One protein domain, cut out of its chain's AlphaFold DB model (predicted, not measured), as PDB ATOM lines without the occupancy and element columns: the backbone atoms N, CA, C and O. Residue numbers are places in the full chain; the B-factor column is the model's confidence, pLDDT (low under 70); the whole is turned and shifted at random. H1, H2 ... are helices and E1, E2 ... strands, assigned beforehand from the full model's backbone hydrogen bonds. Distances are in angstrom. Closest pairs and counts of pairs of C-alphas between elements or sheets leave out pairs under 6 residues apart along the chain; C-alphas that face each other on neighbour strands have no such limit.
ATOM      1  N   LYS A 445      36.159  33.920 -24.311       74.69
ATOM      2  CA  LYS A 445      37.609  34.109 -24.130       74.69
ATOM      3  C   LYS A 445      37.951  34.504 -22.697       74.69
ATOM      4  O   LYS A 445      38.992  34.106 -22.172       74.69
ATOM      5  N   GLN A 446      37.094  35.298 -22.057       78.50
ATOM      6  CA  GLN A 446      37.256  35.669 -20.654       78.50
ATOM      7  C   GLN A 446      37.058  34.440 -19.755       78.50
ATOM      8  O   GLN A 446      37.853  34.226 -18.840       78.50
ATOM      9  N   PHE A 447      36.078  33.585 -20.060       83.75
ATOM     10  CA  PHE A 447      35.864  32.329 -19.347       83.75
ATOM     11  C   PHE A 447      37.039  31.355 -19.519       83.75
ATOM     12  O   PHE A 447      37.509  30.783 -18.538       83.75
ATOM     13  N   ALA A 448      37.608  31.243 -20.724       80.69
ATOM     14  CA  ALA A 448      38.814  30.447 -20.962       80.69
ATOM     15  C   ALA A 448      39.997  30.910 -20.088       80.69
ATOM     16  O   ALA A 448      40.682  30.090 -19.483       80.69
ATOM     17  N   LYS A 449      40.182  32.229 -19.908       82.75
ATOM     18  CA  LYS A 449      41.205  32.768 -18.990       82.75
ATOM     19  C   LYS A 449      40.961  32.372 -17.527       82.75
ATOM     20  O   LYS A 449      41.923  32.159 -16.790       82.75
ATOM     21  N   ILE A 450      39.702  32.277 -17.086       86.25
ATOM     22  CA  ILE A 450      39.344  31.816 -15.727       86.25
ATOM     23  C   ILE A 450      39.766  30.359 -15.542       86.25
ATOM     24  O   ILE A 450      40.355  30.013 -14.516       86.25
ATOM     25  N   VAL A 451      39.500  29.524 -16.546       85.44
ATOM     26  CA  VAL A 451      39.866  28.105 -16.560       85.44
ATOM     27  C   VAL A 451      41.387  27.949 -16.548       85.44
ATOM     28  O   VAL A 451      41.907  27.238 -15.692       85.44
ATOM     29  N   ASP A 452      42.116  28.705 -17.372       83.00
ATOM     30  CA  ASP A 452      43.586  28.716 -17.390       83.00
ATOM     31  C   ASP A 452      44.191  29.140 -16.040       83.00
ATOM     32  O   ASP A 452      45.216  28.611 -15.595       83.00
ATOM     33  N   CYS A 453      43.588  30.129 -15.365       84.69
ATOM     34  CA  CYS A 453      43.980  30.514 -14.007       84.69
ATOM     35  C   CYS A 453      43.731  29.373 -13.013       84.69
ATOM     36  O   CYS A 453      44.586  29.094 -12.171       84.69
ATOM     37  N   TYR A 454      42.584  28.703 -13.116       85.81
ATOM     38  CA  TYR A 454      42.250  27.572 -12.259       85.81
ATOM     39  C   TYR A 454      43.222  26.404 -12.441       85.81
ATOM     40  O   TYR A 454      43.774  25.921 -11.453       85.81
ATOM     41  N   GLU A 455      43.492  25.995 -13.682       82.31
ATOM     42  CA  GLU A 455      44.394  24.883 -13.999       82.31
ATOM     43  C   GLU A 455      45.822  25.132 -13.497       82.31
ATOM     44  O   GLU A 455      46.470  24.216 -12.983       82.31
ATOM     45  N   ARG A 456      46.306  26.381 -13.558       79.81
ATOM     46  CA  ARG A 456      47.615  26.754 -12.997       79.81
ATOM     47  C   ARG A 456      47.690  26.558 -11.485       79.81
ATOM     48  O   ARG A 456      48.734  26.143 -10.985       79.81
ATOM     49  N   VAL A 457      46.612  26.845 -10.755       78.69
ATOM     50  CA  VAL A 457      46.578  26.714  -9.289       78.69
ATOM     51  C   VAL A 457      46.301  25.274  -8.854       78.69
ATOM     52  O   VAL A 457      46.860  24.822  -7.855       78.69
ATOM     53  N   SER A 458      45.475  24.533  -9.594       74.94
ATOM     54  CA  SER A 458      45.175  23.127  -9.303       74.94
ATOM     55  C   SER A 458      46.266  22.156  -9.775       74.94
ATOM     56  O   SER A 458      46.256  20.986  -9.390       74.94
ATOM     57  N   GLY A 459      47.209  22.619 -10.605       69.75
ATOM     58  CA  GLY A 459      48.222  21.773 -11.241       69.75
ATOM     59  C   GLY A 459      47.642  20.873 -12.337       69.75
ATOM     60  O   GLY A 459      48.119  19.752 -12.514       69.75
ATOM     61  N   GLY A 460      46.596  21.335 -13.030       65.81
ATOM     62  CA  GLY A 460      45.883  20.596 -14.082       65.81
ATOM     63  C   GLY A 460      44.832  19.604 -13.570       65.81
ATOM     64  O   GLY A 460      44.359  18.760 -14.325       65.81
ATOM     65  N   GLY A 461      44.479  19.656 -12.282       67.44
ATOM     66  CA  GLY A 461      43.410  18.842 -11.700       67.44
ATOM     67  C   GLY A 461      42.053  19.554 -11.700       67.44
ATOM     68  O   GLY A 461      41.987  20.775 -11.595       67.44
ATOM     69  N   GLN A 462      40.954  18.792 -11.715       71.75
ATOM     70  CA  GLN A 462      39.592  19.331 -11.531       71.75
ATOM     71  C   GLN A 462      39.270  19.749 -10.089       71.75
ATOM     72  O   GLN A 462      38.185  20.265  -9.821       71.75
ATOM     73  N   TYR A 463      40.189  19.479  -9.165       78.31
ATOM     74  CA  TYR A 463      40.002  19.667  -7.740       78.31
ATOM     75  C   TYR A 463      41.040  20.636  -7.192       78.31
ATOM     76  O   TYR A 463      42.229  20.518  -7.490       78.31
ATOM     77  N   ILE A 464      40.599  21.541  -6.324       80.94
ATOM     78  CA  ILE A 464      41.469  22.471  -5.603       80.94
ATOM     79  C   ILE A 464      41.273  22.303  -4.097       80.94
ATOM     80  O   ILE A 464      40.154  22.127  -3.616       80.94
ATOM     81  N   SER A 465      42.356  22.353  -3.323       79.38
ATOM     82  CA  SER A 465      42.242  22.413  -1.865       79.38
ATOM     83  C   SER A 465      41.674  23.768  -1.429       79.38
ATOM     84  O   SER A 465      41.944  24.798  -2.046       79.38
ATOM     85  N   LEU A 466      40.960  23.808  -0.299       75.62
ATOM     86  CA  LEU A 466      40.457  25.068   0.280       75.62
ATOM     87  C   LEU A 466      41.574  26.093   0.559       75.62
ATOM     88  O   LEU A 466      41.344  27.302   0.528       75.62
ATOM     89  N   SER A 467      42.801  25.626   0.810       73.94
ATOM     90  CA  SER A 467      43.980  26.483   0.967       73.94
ATOM     91  C   SER A 467      44.386  27.189  -0.333       73.94
ATOM     92  O   SER A 467      44.865  28.322  -0.281       73.94
ATOM     93  N   GLY A 468      44.158  26.558  -1.490       76.62
ATOM     94  CA  GLY A 468      44.466  27.104  -2.813       76.62
ATOM     95  C   GLY A 468      43.498  28.195  -3.278       76.62
ATOM     96  O   GLY A 468      43.861  28.993  -4.140       76.62
ATOM     97  N   LEU A 469      42.310  28.301  -2.666       83.62
ATOM     98  CA  LEU A 469      41.265  29.263  -3.041       83.62
ATOM     99  C   LEU A 469      41.765  30.713  -3.059       83.62
ATOM    100  O   LEU A 469      41.490  31.463  -3.990       83.62
ATOM    101  N   ARG A 470      42.544  31.112  -2.046       82.25
ATOM    102  CA  ARG A 470      43.067  32.484  -1.965       82.25
ATOM    103  C   ARG A 470      44.069  32.771  -3.082       82.25
ATOM    104  O   ARG A 470      44.079  33.867  -3.631       82.25
ATOM    105  N   GLY A 471      44.901  31.783  -3.415       82.62
ATOM    106  CA  GLY A 471      45.839  31.862  -4.536       82.62
ATOM    107  C   GLY A 471      45.117  32.019  -5.871       82.62
ATOM    108  O   GLY A 471      45.533  32.831  -6.692       82.62
ATOM    109  N   LEU A 472      43.998  31.312  -6.042       85.88
ATOM    110  CA  LEU A 472      43.129  31.427  -7.210       85.88
ATOM    111  C   LEU A 472      42.490  32.820  -7.324       85.88
ATOM    112  O   LEU A 472      42.611  33.459  -8.364       85.88
ATOM    113  N   MET A 473      41.878  33.331  -6.250       85.75
ATOM    114  CA  MET A 473      41.225  34.650  -6.265       85.75
ATOM    115  C   MET A 473      42.207  35.806  -6.506       85.75
ATOM    116  O   MET A 473      41.833  36.803  -7.116       85.75
ATOM    117  N   MET A 474      43.472  35.674  -6.089       84.38
ATOM    118  CA  MET A 474      44.515  36.666  -6.390       84.38
ATOM    119  C   MET A 474      44.895  36.724  -7.878       84.38
ATOM    120  O   MET A 474      45.364  37.761  -8.333       84.38
ATOM    121  N   GLN A 475      44.711  35.634  -8.630       84.56
ATOM    122  CA  GLN A 475      45.060  35.559 -10.057       84.56
ATOM    123  C   GLN A 475      43.867  35.812 -10.988       84.56
ATOM    124  O   GLN A 475      44.056  35.993 -12.190       84.56
ATOM    125  N   LEU A 476      42.644  35.802 -10.458       85.88
ATOM    126  CA  LEU A 476      41.425  36.075 -11.212       85.88
ATOM    127  C   LEU A 476      41.158  37.585 -11.304       85.88
ATOM    128  O   LEU A 476      41.379  38.329 -10.345       85.88
ATOM    129  N   LYS A 477      40.645  38.024 -12.459       84.12
ATOM    130  CA  LYS A 477      40.146  39.390 -12.665       84.12
ATOM    131  C   LYS A 477      38.823  39.616 -11.925       84.12
ATOM    132  O   LYS A 477      38.094  38.655 -11.646       84.12
ATOM    133  N   ARG A 478      38.509  40.873 -11.598       80.81
ATOM    134  CA  ARG A 478      37.170  41.262 -11.114       80.81
ATOM    135  C   ARG A 478      36.105  40.928 -12.176       80.81
ATOM    136  O   ARG A 478      36.420  40.996 -13.362       80.81
ATOM    137  N   PRO A 479      34.883  40.524 -11.775       76.88
ATOM    138  CA  PRO A 479      34.329  40.511 -10.414       76.88
ATOM    139  C   PRO A 479      34.684  39.273  -9.564       76.88
ATOM    140  O   PRO A 479      34.596  39.346  -8.343       76.88
ATOM    141  N   LEU A 480      35.129  38.146 -10.142       82.88
ATOM    142  CA  LEU A 480      35.415  36.935  -9.345       82.88
ATOM    143  C   LEU A 480      36.637  37.075  -8.431       82.88
ATOM    144  O   LEU A 480      36.588  36.673  -7.268       82.88
ATOM    145  N   GLY A 481      37.741  37.618  -8.945       82.81
ATOM    146  CA  GLY A 481      39.005  37.746  -8.217       82.81
ATOM    147  C   GLY A 481      39.338  39.173  -7.794       82.81
ATOM    148  O   GLY A 481      38.470  40.042  -7.779       82.81
ATOM    149  N   TYR A 482      40.590  39.405  -7.408       83.25
ATOM    150  CA  TYR A 482      41.068  40.691  -6.874       83.25
ATOM    151  C   TYR A 482      41.883  41.514  -7.874       83.25
ATOM    152  O   TYR A 482      42.242  42.658  -7.580       83.25
ATOM    153  N   LEU A 483      42.213  40.937  -9.030       80.50
ATOM    154  CA  LEU A 483      43.042  41.596 -10.027       80.50
ATOM    155  C   LEU A 483      42.216  42.655 -10.774       80.50
ATOM    156  O   LEU A 483      41.162  42.349 -11.336       80.50
ATOM    157  N   THR A 484      42.695  43.896 -10.762       75.69
ATOM    158  CA  THR A 484      42.177  44.991 -11.602       75.69
ATOM    159  C   THR A 484      42.794  44.906 -13.006       75.69
ATOM    160  O   THR A 484      43.811  44.232 -13.181       75.69
ATOM    161  N   GLU A 485      42.219  45.580 -14.007       66.81
ATOM    162  CA  GLU A 485      42.725  45.576 -15.398       66.81
ATOM    163  C   GLU A 485      44.216  45.961 -15.498       66.81
ATOM    164  O   GLU A 485      44.974  45.308 -16.213       66.81
ATOM    165  N   ASP A 486      44.672  46.907 -14.668       70.25
ATOM    166  CA  ASP A 486      46.075  47.349 -14.569       70.25
ATOM    167  C   ASP A 486      47.046  46.296 -13.986       70.25
ATOM    168  O   ASP A 486      48.222  46.583 -13.751       70.25
ATOM    169  N   GLY A 487      46.562  45.102 -13.632       68.12
ATOM    170  CA  GLY A 487      47.336  44.076 -12.926       68.12
ATOM    171  C   GLY A 487      47.597  44.395 -11.447       68.12
ATOM    172  O   GLY A 487      48.320  43.662 -10.769       68.12
ATOM    173  N   LYS A 488      47.009  45.476 -10.923       72.56
ATOM    174  CA  LYS A 488      47.059  45.827  -9.499       72.56
ATOM    175  C   LYS A 488      46.086  44.956  -8.706       72.56
ATOM    176  O   LYS A 488      45.037  44.551  -9.199       72.56
ATOM    177  N   ILE A 489      46.441  44.663  -7.458       74.75
ATOM    178  CA  ILE A 489      45.587  43.918  -6.529       74.75
ATOM    179  C   ILE A 489      44.960  44.938  -5.581       74.75
ATOM    180  O   ILE A 489      45.658  45.504  -4.739       74.75
ATOM    181  N   ILE A 490      43.656  45.172  -5.726       68.62
ATOM    182  CA  ILE A 490      42.887  46.043  -4.832       68.62
ATOM    183  C   ILE A 490      42.066  45.141  -3.917       68.62
ATOM    184  O   ILE A 490      41.211  44.392  -4.387       68.62
ATOM    185  N   PHE A 491      42.369  45.203  -2.621       69.88
ATOM    186  CA  PHE A 491      41.711  44.408  -1.591       69.88
ATOM    187  C   PHE A 491      40.873  45.321  -0.695       69.88
ATOM    188  O   PHE A 491      41.410  46.047   0.145       69.88
ATOM    189  N   GLU A 492      39.560  45.297  -0.891       69.62
ATOM    190  CA  GLU A 492      38.595  46.078  -0.121       69.62
ATOM    191  C   GLU A 492      38.186  45.360   1.176       69.62
ATOM    192  O   GLU A 492      38.409  44.164   1.366       69.62
ATOM    193  N   ALA A 493      37.560  46.084   2.109       60.66
ATOM    194  CA  ALA A 493      37.028  45.464   3.325       60.66
ATOM    195  C   ALA A 493      35.946  44.416   2.998       60.66
ATOM    196  O   ALA A 493      35.920  43.353   3.619       60.66
ATOM    197  N   LYS A 494      35.117  44.692   1.980       65.44
ATOM    198  CA  LYS A 494      34.060  43.808   1.469       65.44
ATOM    199  C   LYS A 494      34.611  42.471   0.952       65.44
ATOM    200  O   LYS A 494      34.099  41.414   1.312       65.44
ATOM    201  N   ASP A 495      35.734  42.515   0.233       70.06
ATOM    202  CA  ASP A 495      36.417  41.347  -0.344       70.06
ATOM    203  C   ASP A 495      36.779  40.274   0.695       70.06
ATOM    204  O   ASP A 495      36.788  39.075   0.400       70.06
ATOM    205  N   ARG A 496      37.089  40.694   1.930       68.06
ATOM    206  CA  ARG A 496      37.464  39.789   3.026       68.06
ATOM    207  C   ARG A 496      36.283  38.954   3.516       68.06
ATOM    208  O   ARG A 496      36.473  37.793   3.881       68.06
ATOM    209  N   TRP A 497      35.102  39.561   3.559       67.25
ATOM    210  CA  TRP A 497      33.871  38.908   3.997       67.25
ATOM    211  C   TRP A 497      33.352  37.963   2.920       67.25
ATOM    212  O   TRP A 497      33.058  36.810   3.222       67.25
ATOM    213  N   GLU A 498      33.365  38.398   1.658       73.25
ATOM    214  CA  GLU A 498      33.007  37.556   0.512       73.25
ATOM    215  C   GLU A 498      33.923  36.319   0.417       73.25
ATOM    216  O   GLU A 498      33.434  35.205   0.246       73.25
ATOM    217  N   GLU A 499      35.240  36.459   0.643       80.44
ATOM    218  CA  GLU A 499      36.157  35.307   0.733       80.44
ATOM    219  C   GLU A 499      35.781  34.348   1.879       80.44
ATOM    220  O   GLU A 499      35.895  33.125   1.744       80.44
ATOM    221  N   GLY A 500      35.360  34.891   3.026       69.81
ATOM    222  CA  GLY A 500      34.903  34.120   4.182       69.81
ATOM    223  C   GLY A 500      33.650  33.300   3.875       69.81
ATOM    224  O   GLY A 500      33.635  32.100   4.147       69.81
ATOM    225  N   LEU A 501      32.660  33.925   3.234       78.69
ATOM    226  CA  LEU A 501      31.397  33.302   2.832       78.69
ATOM    227  C   LEU A 501      31.604  32.220   1.771       78.69
ATOM    228  O   LEU A 501      31.102  31.110   1.931       78.69
ATOM    229  N   ILE A 502      32.432  32.481   0.752       84.06
ATOM    230  CA  ILE A 502      32.795  31.470  -0.254       84.06
ATOM    231  C   ILE A 502      33.452  30.263   0.430       84.06
ATOM    232  O   ILE A 502      33.097  29.119   0.158       84.06
ATOM    233  N   ARG A 503      34.386  30.477   1.369       83.31
ATOM    234  CA  ARG A 503      35.012  29.368   2.114       83.31
ATOM    235  C   ARG A 503      34.021  28.611   2.986       83.31
ATOM    236  O   ARG A 503      34.148  27.393   3.100       83.31
ATOM    237  N   ALA A 504      33.100  29.306   3.641       76.88
ATOM    238  CA  ALA A 504      32.070  28.675   4.452       76.88
ATOM    239  C   ALA A 504      31.153  27.810   3.576       76.88
ATOM    240  O   ALA A 504      30.937  26.644   3.899       76.88
ATOM    241  N   GLU A 505      30.734  28.311   2.411       84.69
ATOM    242  CA  GLU A 505      29.910  27.554   1.468       84.69
ATOM    243  C   GLU A 505      30.630  26.307   0.953       84.69
ATOM    244  O   GLU A 505      30.078  25.208   0.991       84.69
ATOM    245  N   LEU A 506      31.895  26.440   0.553       86.44
ATOM    246  CA  LEU A 506      32.682  25.296   0.106       86.44
ATOM    247  C   LEU A 506      32.897  24.255   1.218       86.44
ATOM    248  O   LEU A 506      32.940  23.058   0.935       86.44
ATOM    249  N   ASN A 507      33.000  24.679   2.483       83.44
ATOM    250  CA  ASN A 507      33.040  23.751   3.617       83.44
ATOM    251  C   ASN A 507      31.707  23.020   3.804       83.44
ATOM    252  O   ASN A 507      31.728  21.814   4.041       83.44
ATOM    253  N   VAL A 508      30.570  23.709   3.663       83.88
ATOM    254  CA  VAL A 508      29.238  23.080   3.713       83.88
ATOM    255  C   VAL A 508      29.099  22.033   2.607       83.88
ATOM    256  O   VAL A 508      28.706  20.906   2.894       83.88
ATOM    257  N   ILE A 509      29.513  22.350   1.375       85.06
ATOM    258  CA  ILE A 509      29.497  21.400   0.249       85.06
ATOM    259  C   ILE A 509      30.332  20.153   0.576       85.06
ATOM    260  O   ILE A 509      29.863  19.026   0.416       85.06
ATOM    261  N   LEU A 510      31.546  20.330   1.104       82.81
ATOM    262  CA  LEU A 510      32.396  19.205   1.509       82.81
ATOM    263  C   LEU A 510      31.795  18.392   2.668       82.81
ATOM    264  O   LEU A 510      31.973  17.174   2.720       82.81
ATOM    265  N   MET A 511      31.098  19.036   3.608       79.94
ATOM    266  CA  MET A 511      30.384  18.348   4.690       79.94
ATOM    267  C   MET A 511      29.224  17.504   4.149       79.94
ATOM    268  O   MET A 511      29.085  16.347   4.549       79.94
ATOM    269  N   GLU A 512      28.434  18.042   3.215       82.94
ATOM    270  CA  GLU A 512      27.331  17.330   2.555       82.94
ATOM    271  C   GLU A 512      27.846  16.099   1.788       82.94
ATOM    272  O   GLU A 512      27.328  14.995   1.976       82.94
ATOM    273  N   GLU A 513      28.927  16.238   1.014       81.06
ATOM    274  CA  GLU A 513      29.537  15.117   0.281       81.06
ATOM    275  C   GLU A 513      30.090  14.032   1.220       81.06
ATOM    276  O   GLU A 513      29.950  12.830   0.961       81.06
ATOM    277  N   ARG A 514      30.692  14.426   2.351       77.06
ATOM    278  CA  ARG A 514      31.158  13.477   3.376       77.06
ATOM    279  C   ARG A 514      29.997  12.717   4.010       77.06
ATOM    280  O   ARG A 514      30.126  11.507   4.208       77.06
ATOM    281  N   LYS A 515      28.883  13.398   4.298       78.06
ATOM    282  CA  LYS A 515      27.679  12.791   4.881       78.06
ATOM    283  C   LYS A 515      27.051  11.775   3.922       78.06
ATOM    284  O   LYS A 515      26.909  10.613   4.296       78.06
ATOM    285  N   GLN A 516      26.819  12.160   2.665       77.88
ATOM    286  CA  GLN A 516      26.309  11.248   1.629       77.88
ATOM    287  C   GLN A 516      27.207  10.014   1.459       77.88
ATOM    288  O   GLN A 516      26.737   8.885   1.298       77.88
ATOM    289  N   LYS A 517      28.534  10.195   1.537       69.88
ATOM    290  CA  LYS A 517      29.467   9.068   1.450       69.88
ATOM    291  C   LYS A 517      29.397   8.155   2.675       69.88
ATOM    292  O   LYS A 517      29.484   6.937   2.502       69.88
ATOM    293  N   ALA A 518      29.258   8.708   3.881       67.69
ATOM    294  CA  ALA A 518      29.091   7.930   5.108       67.69
ATOM    295  C   ALA A 518      27.838   7.040   5.037       67.69
ATOM    296  O   ALA A 518      27.934   5.844   5.304       67.69
ATOM    297  N   GLU A 519      26.727   7.587   4.545       71.12
ATOM    298  CA  GLU A 519      25.473   6.858   4.307       71.12
ATOM    299  C   GLU A 519      25.656   5.767   3.230       71.12
ATOM    300  O   GLU A 519      25.278   4.610   3.414       71.12
ATOM    301  N   SER A 520      26.367   6.065   2.134       62.12
ATOM    302  CA  SER A 520      26.615   5.088   1.057       62.12
ATOM    303  C   SER A 520      27.505   3.892   1.466       62.12
ATOM    304  O   SER A 520      27.360   2.786   0.926       62.12
ATOM    305  N   LYS A 521      28.418   4.088   2.435       55.09
ATOM    306  CA  LYS A 521      29.334   3.060   2.978       55.09
ATOM    307  C   LYS A 521      28.634   2.023   3.866       55.09
ATOM    308  O   LYS A 521      29.250   1.010   4.223       55.09
ATOM    309  N   GLN A 522      27.366   2.249   4.203       54.09
ATOM    310  CA  GLN A 522      26.538   1.310   4.956       54.09
ATOM    311  C   GLN A 522      26.095   0.104   4.097       54.09
ATOM    312  O   GLN A 522      25.753  -0.943   4.640       54.09
ATOM    313  N   SER A 523      26.221   0.179   2.762       55.69
ATOM    314  CA  SER A 523      25.994  -0.963   1.859       55.69
ATOM    315  C   SER A 523      27.207  -1.916   1.795       55.69
ATOM    316  O   SER A 523      28.318  -1.543   1.409       55.69
ATOM    317  N   ARG A 524      26.998  -3.187   2.169       49.25
ATOM    318  CA  ARG A 524      28.035  -4.239   2.296       49.25
ATOM    319  C   ARG A 524      28.829  -4.486   1.000       49.25
ATOM    320  O   ARG A 524      30.031  -4.729   1.059       49.25
ATOM    321  N   TRP A 525      28.180  -4.351  -0.160       53.53
ATOM    322  CA  TRP A 525      28.753  -4.607  -1.490       53.53
ATOM    323  C   TRP A 525      29.735  -3.530  -1.976       53.53
ATOM    324  O   TRP A 525      30.707  -3.843  -2.664       53.53
ATOM    325  N   SER A 533      39.360   2.233  -5.403       41.88
ATOM    326  CA  SER A 533      39.060   3.629  -5.775       41.88
ATOM    327  C   SER A 533      39.997   4.697  -5.177       41.88
ATOM    328  O   SER A 533      40.144   4.874  -3.968       41.88
ATOM    329  N   VAL A 534      40.574   5.502  -6.077       48.03
ATOM    330  CA  VAL A 534      41.431   6.687  -5.833       48.03
ATOM    331  C   VAL A 534      40.690   7.823  -5.083       48.03
ATOM    332  O   VAL A 534      41.298   8.789  -4.621       48.03
ATOM    333  N   GLU A 535      39.373   7.706  -4.894       46.47
ATOM    334  CA  GLU A 535      38.480   8.760  -4.391       46.47
ATOM    335  C   GLU A 535      38.778   9.285  -2.980       46.47
ATOM    336  O   GLU A 535      38.403  10.411  -2.657       46.47
ATOM    337  N   GLN A 536      39.415   8.506  -2.100       45.12
ATOM    338  CA  GLN A 536      39.621   8.947  -0.712       45.12
ATOM    339  C   GLN A 536      40.598  10.127  -0.587       45.12
ATOM    340  O   GLN A 536      40.489  10.901   0.361       45.12
ATOM    341  N   ARG A 537      41.501  10.326  -1.563       46.12
ATOM    342  CA  ARG A 537      42.417  11.484  -1.590       46.12
ATOM    343  C   ARG A 537      41.730  12.804  -1.964       46.12
ATOM    344  O   ARG A 537      42.290  13.855  -1.672       46.12
ATOM    345  N   PHE A 538      40.545  12.767  -2.578       52.25
ATOM    346  CA  PHE A 538      39.899  13.951  -3.162       52.25
ATOM    347  C   PHE A 538      38.826  14.606  -2.271       52.25
ATOM    348  O   PHE A 538      38.422  15.722  -2.556       52.25
ATOM    349  N   LEU A 539      38.433  13.999  -1.142       55.38
ATOM    350  CA  LEU A 539      37.406  14.528  -0.209       55.38
ATOM    351  C   LEU A 539      37.808  15.803   0.566       55.38
ATOM    352  O   LEU A 539      37.015  16.344   1.335       55.38
ATOM    353  N   ASN A 540      39.055  16.256   0.415       63.28
ATOM    354  CA  ASN A 540      39.554  17.522   0.967       63.28
ATOM    355  C   ASN A 540      39.695  18.610  -0.108       63.28
ATOM    356  O   ASN A 540      40.277  19.666   0.151       63.28
ATOM    357  N   ALA A 541      39.217  18.334  -1.321       71.81
ATOM    358  CA  ALA A 541      39.363  19.199  -2.469       71.81
ATOM    359  C   ALA A 541      38.005  19.403  -3.152       71.81
ATOM    360  O   ALA A 541      37.180  18.499  -3.221       71.81
ATOM    361  N   VAL A 542      37.775  20.619  -3.629       79.69
ATOM    362  CA  VAL A 542      36.500  21.078  -4.182       79.69
ATOM    363  C   VAL A 542      36.589  21.068  -5.703       79.69
ATOM    364  O   VAL A 542      37.619  21.468  -6.256       79.69
ATOM    365  N   ARG A 543      35.523  20.633  -6.385       84.38
ATOM    366  CA  ARG A 543      35.456  20.636  -7.853       84.38
ATOM    367  C   ARG A 543      35.445  22.060  -8.408       84.38
ATOM    368  O   ARG A 543      34.835  22.949  -7.822       84.38
ATOM    369  N   PHE A 544      36.024  22.241  -9.593       85.88
ATOM    370  CA  PHE A 544      35.987  23.496 -10.354       85.88
ATOM    371  C   PHE A 544      34.603  24.156 -10.387       85.88
ATOM    372  O   PHE A 544      34.479  25.326 -10.029       85.88
ATOM    373  N   LYS A 545      33.569  23.385 -10.759       86.88
ATOM    374  CA  LYS A 545      32.201  23.899 -10.889       86.88
ATOM    375  C   LYS A 545      31.694  24.529  -9.592       86.88
ATOM    376  O   LYS A 545      31.130  25.612  -9.624       86.88
ATOM    377  N   ASP A 546      31.965  23.885  -8.458       87.94
ATOM    378  CA  ASP A 546      31.456  24.304  -7.155       87.94
ATOM    379  C   ASP A 546      32.194  25.570  -6.691       87.94
ATOM    380  O   ASP A 546      31.582  26.484  -6.154       87.94
ATOM    381  N   VAL A 547      33.497  25.678  -6.986       88.31
ATOM    382  CA  VAL A 547      34.304  26.872  -6.690       88.31
ATOM    383  C   VAL A 547      33.829  28.087  -7.478       88.31
ATOM    384  O   VAL A 547      33.553  29.127  -6.884       88.31
ATOM    385  N   ILE A 548      33.750  27.974  -8.805       89.31
ATOM    386  CA  ILE A 548      33.398  29.106  -9.670       89.31
ATOM    387  C   ILE A 548      31.931  29.500  -9.482       89.31
ATOM    388  O   ILE A 548      31.635  30.691  -9.425       89.31
ATOM    389  N   TYR A 549      31.032  28.527  -9.305       88.88
ATOM    390  CA  TYR A 549      29.636  28.804  -8.979       88.88
ATOM    391  C   TYR A 549      29.512  29.533  -7.637       88.88
ATOM    392  O   TYR A 549      28.912  30.600  -7.593       88.88
ATOM    393  N   SER A 550      30.145  29.051  -6.559       88.69
ATOM    394  CA  SER A 550      30.142  29.768  -5.275       88.69
ATOM    395  C   SER A 550      30.713  31.182  -5.398       88.69
ATOM    396  O   SER A 550      30.155  32.120  -4.835       88.69
ATOM    397  N   MET A 551      31.783  31.383  -6.171       88.12
ATOM    398  CA  MET A 551      32.309  32.728  -6.418       88.12
ATOM    399  C   MET A 551      31.304  33.627  -7.146       88.12
ATOM    400  O   MET A 551      31.124  34.766  -6.725       88.12
ATOM    401  N   LEU A 552      30.631  33.136  -8.193       87.38
ATOM    402  CA  LEU A 552      29.608  33.898  -8.919       87.38
ATOM    403  C   LEU A 552      28.523  34.399  -7.962       87.38
ATOM    404  O   LEU A 552      28.150  35.567  -7.997       87.38
ATOM    405  N   VAL A 553      28.076  33.526  -7.062       85.00
ATOM    406  CA  VAL A 553      26.986  33.805  -6.127       85.00
ATOM    407  C   VAL A 553      27.285  34.961  -5.201       85.00
ATOM    408  O   VAL A 553      26.434  35.827  -5.021       85.00
ATOM    409  N   TRP A 554      28.465  34.951  -4.590       83.94
ATOM    410  CA  TRP A 554      28.820  35.948  -3.586       83.94
ATOM    411  C   TRP A 554      29.422  37.217  -4.196       83.94
ATOM    412  O   TRP A 554      29.429  38.249  -3.537       83.94
ATOM    413  N   ARG A 555      29.927  37.160  -5.439       83.94
ATOM    414  CA  ARG A 555      30.625  38.285  -6.091       83.94
ATOM    415  C   ARG A 555      29.780  39.016  -7.134       83.94
ATOM    416  O   ARG A 555      29.913  40.229  -7.264       83.94
ATOM    417  N   LYS A 556      28.930  38.308  -7.887       83.00
ATOM    418  CA  LYS A 556      28.031  38.882  -8.906       83.00
ATOM    419  C   LYS A 556      26.621  38.272  -8.785       83.00
ATOM    420  O   LYS A 556      26.184  37.529  -9.662       83.00
ATOM    421  N   PRO A 557      25.884  38.595  -7.706       81.12
ATOM    422  CA  PRO A 557      24.535  38.080  -7.454       81.12
ATOM    423  C   PRO A 557      23.483  38.593  -8.450       81.12
ATOM    424  O   PRO A 557      22.376  38.055  -8.477       81.12
ATOM    425  N   SER A 558      23.784  39.638  -9.231       80.00
ATOM    426  CA  SER A 558      22.890  40.174 -10.265       80.00
ATOM    427  C   SER A 558      22.615  39.156 -11.372       80.00
ATOM    428  O   SER A 558      21.478  39.041 -11.803       80.00
ATOM    429  N   LEU A 559      23.609  38.328 -11.715       78.62
ATOM    430  CA  LEU A 559      23.510  37.258 -12.717       78.62
ATOM    431  C   LEU A 559      22.714  36.031 -12.250       78.62
ATOM    432  O   LEU A 559      22.726  35.007 -12.923       78.62
ATOM    433  N   ILE A 560      22.099  36.063 -11.065       83.44
ATOM    434  CA  ILE A 560      21.406  34.901 -10.502       83.44
ATOM    435  C   ILE A 560      19.903  35.176 -10.425       83.44
ATOM    436  O   ILE A 560      19.497  36.084  -9.682       83.44
ATOM    437  N   PRO A 561      19.075  34.348 -11.091       84.06
ATOM    438  CA  PRO A 561      17.627  34.464 -11.045       84.06
ATOM    439  C   PRO A 561      17.055  34.329  -9.632       84.06
ATOM    440  O   PRO A 561      17.594  33.621  -8.772       84.06
ATOM    441  N   LEU A 562      15.911  34.972  -9.397       79.38
ATOM    442  CA  LEU A 562      15.245  34.973  -8.090       79.38
ATOM    443  C   LEU A 562      14.846  33.562  -7.629       79.38
ATOM    444  O   LEU A 562      15.023  33.241  -6.456       79.38
ATOM    445  N   TYR A 563      14.400  32.688  -8.536       79.56
ATOM    446  CA  TYR A 563      14.031  31.310  -8.182       79.56
ATOM    447  C   TYR A 563      15.235  30.490  -7.681       79.56
ATOM    448  O   TYR A 563      15.111  29.711  -6.735       79.56
ATOM    449  N   VAL A 564      16.430  30.710  -8.250       83.25
ATOM    450  CA  VAL A 564      17.675  30.056  -7.806       83.25
ATOM    451  C   VAL A 564      18.089  30.566  -6.426       83.25
ATOM    452  O   VAL A 564      18.563  29.789  -5.594       83.25
ATOM    453  N   LYS A 565      17.902  31.864  -6.157       80.31
ATOM    454  CA  LYS A 565      18.144  32.457  -4.831       80.31
ATOM    455  C   LYS A 565      17.189  31.875  -3.787       80.31
ATOM    456  O   LYS A 565      17.649  31.451  -2.729       80.31
ATOM    457  N   ALA A 566      15.899  31.777  -4.118       74.25
ATOM    458  CA  ALA A 566      14.861  31.231  -3.245       74.25
ATOM    459  C   ALA A 566      15.157  29.780  -2.831       74.25
ATOM    460  O   ALA A 566      15.180  29.462  -1.642       74.25
ATOM    461  N   GLY A 567      15.502  28.916  -3.793       74.75
ATOM    462  CA  GLY A 567      15.846  27.513  -3.524       74.75
ATOM    463  C   GLY A 567      17.107  27.318  -2.669       74.75
ATOM    464  O   GLY A 567      17.354  26.223  -2.167       74.75
ATOM    465  N   ARG A 568      17.918  28.366  -2.475       78.56
ATOM    466  CA  ARG A 568      19.171  28.313  -1.708       78.56
ATOM    467  C   ARG A 568      19.075  28.892  -0.304       78.56
ATOM    468  O   ARG A 568      20.061  28.791   0.426       78.56
ATOM    469  N   ALA A 569      17.922  29.420   0.102       69.75
ATOM    470  CA  ALA A 569      17.732  30.035   1.416       69.75
ATOM    471  C   ALA A 569      18.194  29.123   2.574       69.75
ATOM    472  O   ALA A 569      19.028  29.526   3.382       69.75
ATOM    473  N   GLN A 570      17.778  27.850   2.576       70.44
ATOM    474  CA  GLN A 570      18.176  26.870   3.603       70.44
ATOM    475  C   GLN A 570      19.688  26.596   3.638       70.44
ATOM    476  O   GLN A 570      20.263  26.299   4.685       70.44
ATOM    477  N   ARG A 571      20.357  26.655   2.480       75.81
ATOM    478  CA  ARG A 571      21.808  26.460   2.408       75.81
ATOM    479  C   ARG A 571      22.538  27.686   2.948       75.81
ATOM    480  O   ARG A 571      23.513  27.513   3.669       75.81
ATOM    481  N   ILE A 572      22.068  28.895   2.631       74.94
ATOM    482  CA  ILE A 572      22.671  30.162   3.076       74.94
ATOM    483  C   ILE A 572      22.717  30.242   4.606       74.94
ATOM    484  O   ILE A 572      23.751  30.615   5.152       74.94
ATOM    485  N   GLU A 573      21.663  29.809   5.298       70.31
ATOM    486  CA  GLU A 573      21.631  29.768   6.765       70.31
ATOM    487  C   GLU A 573      22.781  28.929   7.352       70.31
ATOM    488  O   GLU A 573      23.521  29.385   8.226       70.31
ATOM    489  N   LYS A 574      23.023  27.735   6.793       69.12
ATOM    490  CA  LYS A 574      24.163  26.887   7.185       69.12
ATOM    491  C   LYS A 574      25.507  27.536   6.860       69.12
ATOM    492  O   LYS A 574      26.456  27.395   7.629       69.12
ATOM    493  N   VAL A 575      25.614  28.236   5.725       72.50
ATOM    494  CA  VAL A 575      26.838  28.966   5.356       72.50
ATOM    495  C   VAL A 575      27.151  30.055   6.383       72.50
ATOM    496  O   VAL A 575      28.311  30.190   6.770       72.50
ATOM    497  N   LEU A 576      26.143  30.792   6.858       65.88
ATOM    498  CA  LEU A 576      26.314  31.829   7.879       65.88
ATOM    499  C   LEU A 576      26.816  31.236   9.202       65.88
ATOM    500  O   LEU A 576      27.850  31.672   9.703       65.88
ATOM    501  N   GLN A 577      26.188  30.160   9.688       64.06
ATOM    502  CA  GLN A 577      26.635  29.461  10.903       64.06
ATOM    503  C   GLN A 577      28.098  28.993  10.798       64.06
ATOM    504  O   GLN A 577      28.906  29.204  11.703       64.06
ATOM    505  N   VAL A 578      28.477  28.391   9.664       64.75
ATOM    506  CA  VAL A 578      29.859  27.942   9.428       64.75
ATOM    507  C   VAL A 578      30.825  29.126   9.307       64.75
ATOM    508  O   VAL A 578      31.966  29.031   9.768       64.75
ATOM    509  N   SER A 579      30.397  30.242   8.714       68.56
ATOM    510  CA  SER A 579      31.185  31.475   8.634       68.56
ATOM    511  C   SER A 579      31.519  32.006  10.028       68.56
ATOM    512  O   SER A 579      32.691  32.268  10.312       68.56
ATOM    513  N   ASP A 580      30.534  32.069  10.924       55.78
ATOM    514  CA  ASP A 580      30.727  32.521  12.306       55.78
ATOM    515  C   ASP A 580      31.709  31.614  13.056       55.78
ATOM    516  O   ASP A 580      32.670  32.091  13.673       55.78
ATOM    517  N   CYS A 581      31.573  30.291  12.905       54.00
ATOM    518  CA  CYS A 581      32.534  29.333  13.454       54.00
ATOM    519  C   CYS A 581      33.965  29.563  12.934       54.00
ATOM    520  O   CYS A 581      34.930  29.479  13.701       54.00
ATOM    521  N   LEU A 582      34.139  29.869  11.643       57.50
ATOM    522  CA  LEU A 582      35.456  30.131  11.049       57.50
ATOM    523  C   LEU A 582      36.082  31.435  11.562       57.50
ATOM    524  O   LEU A 582      37.306  31.498  11.728       57.50
ATOM    525  N   VAL A 583      35.274  32.465  11.823       53.25
ATOM    526  CA  VAL A 583      35.732  33.725  12.426       53.25
ATOM    527  C   VAL A 583      36.213  33.481  13.857       53.25
ATOM    528  O   VAL A 583      37.334  33.873  14.195       53.25
ATOM    529  N   ILE A 584      35.429  32.751  14.657       49.84
ATOM    530  CA  ILE A 584      35.790  32.371  16.032       49.84
ATOM    531  C   ILE A 584      37.087  31.551  16.041       49.84
ATOM    532  O   ILE A 584      38.009  31.849  16.798       49.84
ATOM    533  N   LEU A 585      37.223  30.570  15.144       48.75
ATOM    534  CA  LEU A 585      38.442  29.764  15.020       48.75
ATOM    535  C   LEU A 585      39.676  30.605  14.669       48.75
ATOM    536  O   LEU A 585      40.749  30.378  15.231       48.75
ATOM    537  N   ARG A 586      39.554  31.593  13.769       49.06
ATOM    538  CA  ARG A 586      40.661  32.514  13.455       49.06
ATOM    539  C   ARG A 586      41.032  33.381  14.650       49.06
ATOM    540  O   ARG A 586      42.221  33.563  14.896       49.06
ATOM    541  N   PHE A 587      40.044  33.873  15.394       46.72
ATOM    542  CA  PHE A 587      40.272  34.635  16.618       46.72
ATOM    543  C   PHE A 587      41.027  33.794  17.659       46.72
ATOM    544  O   PHE A 587      42.085  34.206  18.138       46.72
ATOM    545  N   LEU A 588      40.571  32.566  17.919       41.50
ATOM    546  CA  LEU A 588      41.231  31.632  18.837       41.50
ATOM    547  C   LEU A 588      42.653  31.264  18.377       41.50
ATOM    548  O   LEU A 588      43.571  31.207  19.198       41.50
ATOM    549  N   ALA A 589      42.866  31.063  17.073       40.44
ATOM    550  CA  ALA A 589      44.183  30.794  16.496       40.44
ATOM    551  C   ALA A 589      45.133  32.003  16.582       40.44
ATOM    552  O   ALA A 589      46.332  31.843  16.806       40.44
ATOM    553  N   GLN A 590      44.615  33.222  16.432       43.03
ATOM    554  CA  GLN A 590      45.397  34.450  16.573       43.03
ATOM    555  C   GLN A 590      45.800  34.676  18.035       43.03
ATOM    556  O   GLN A 590      46.961  34.979  18.311       43.03
ATOM    557  N   VAL A 591      44.883  34.435  18.975       40.19
ATOM    558  CA  VAL A 591      45.152  34.498  20.418       40.19
ATOM    559  C   VAL A 591      46.156  33.419  20.843       40.19
ATOM    560  O   VAL A 591      47.080  33.708  21.605       40.19
ATOM    561  N   SER A 592      46.035  32.187  20.341       38.78
ATOM    562  CA  SER A 592      46.993  31.114  20.640       38.78
ATOM    563  C   SER A 592      48.365  31.361  20.002       38.78
ATOM    564  O   SER A 592      49.384  31.122  20.649       38.78
TER     565      SER A 592
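This is residues 445 to 525 and 533 to 592 of the 871 residues of the protein "Hypothetical protein" of Cryptomonas curvata (UniProt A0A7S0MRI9). Two long helices, H3 and H7, cross nearly at right angles, and H5 packs on H3 on the side away from H7. H1, H2 and the short antiparallel pair E1 E2 lie on H5's side of H3, while residues 518 to 525 and 584 to 592 stick out. The 141 printed residues hold seven named helices and two named strands, ordered H1 E1 H2 H3 H4 E2 H5 H6 H7: mostly helix, compact, radius of gyration of the C-alphas 16.5 A, spans 57 by 42 by 35 A.

H1, residues 445 to 458, touches H2, residues 469 to 475, through its residues 453 to 457 alone, at a steep tilt of 48 degrees; the closest C-alphas, of Val 457 and Leu 472, are 6.2 A apart. E1, residues 463 to 465, and E2, residues 541 to 543, are antiparallel neighbours; N 464 and O 542, 3.0 A apart, are within hydrogen-bond range. H3, residues 493 to 520, touches H5, residues 544 to 555, through its residues 498 to 506 alone, opposite ways at a steep tilt of 39 degrees; the closest C-alphas, of Ile 502 and Ser 550, are 5.9 A apart. Residues 500 to 508 of H3 touch residues 572 to 582 of H7, residues 569 to 592, only just about perpendicular at 70.3 degrees; the closest C-alphas, of Ala 504 and Ser 579, are 5.1 A apart. H4, residues 534 to 537, and H6, residues 562 to 566, touch no helix. O i to N i+4 pairs are all within hydrogen-bond range in H1, H5 and H6, and 2 of 3 in H2, 23 of 24 in H3 and 19 of 20 in H7; H4 is too short for one.

H1 begins at C-alpha 445 (37.609, 34.109, -24.130). From first to last C-alpha H3 measures 41.8 A and H7 35.0 A, ending at C-alpha 592 (46.993, 31.114, 20.640).

The farthest C-alphas, of Asp 486 and Arg 524, are 57.2 A apart. Residues 526 to 532 are not printed; C-alphas 525 and 533 are 13.9 A apart. H2 to H3 is a long link. pLDDT is under 70 in 48 residues, among them 576 to 592.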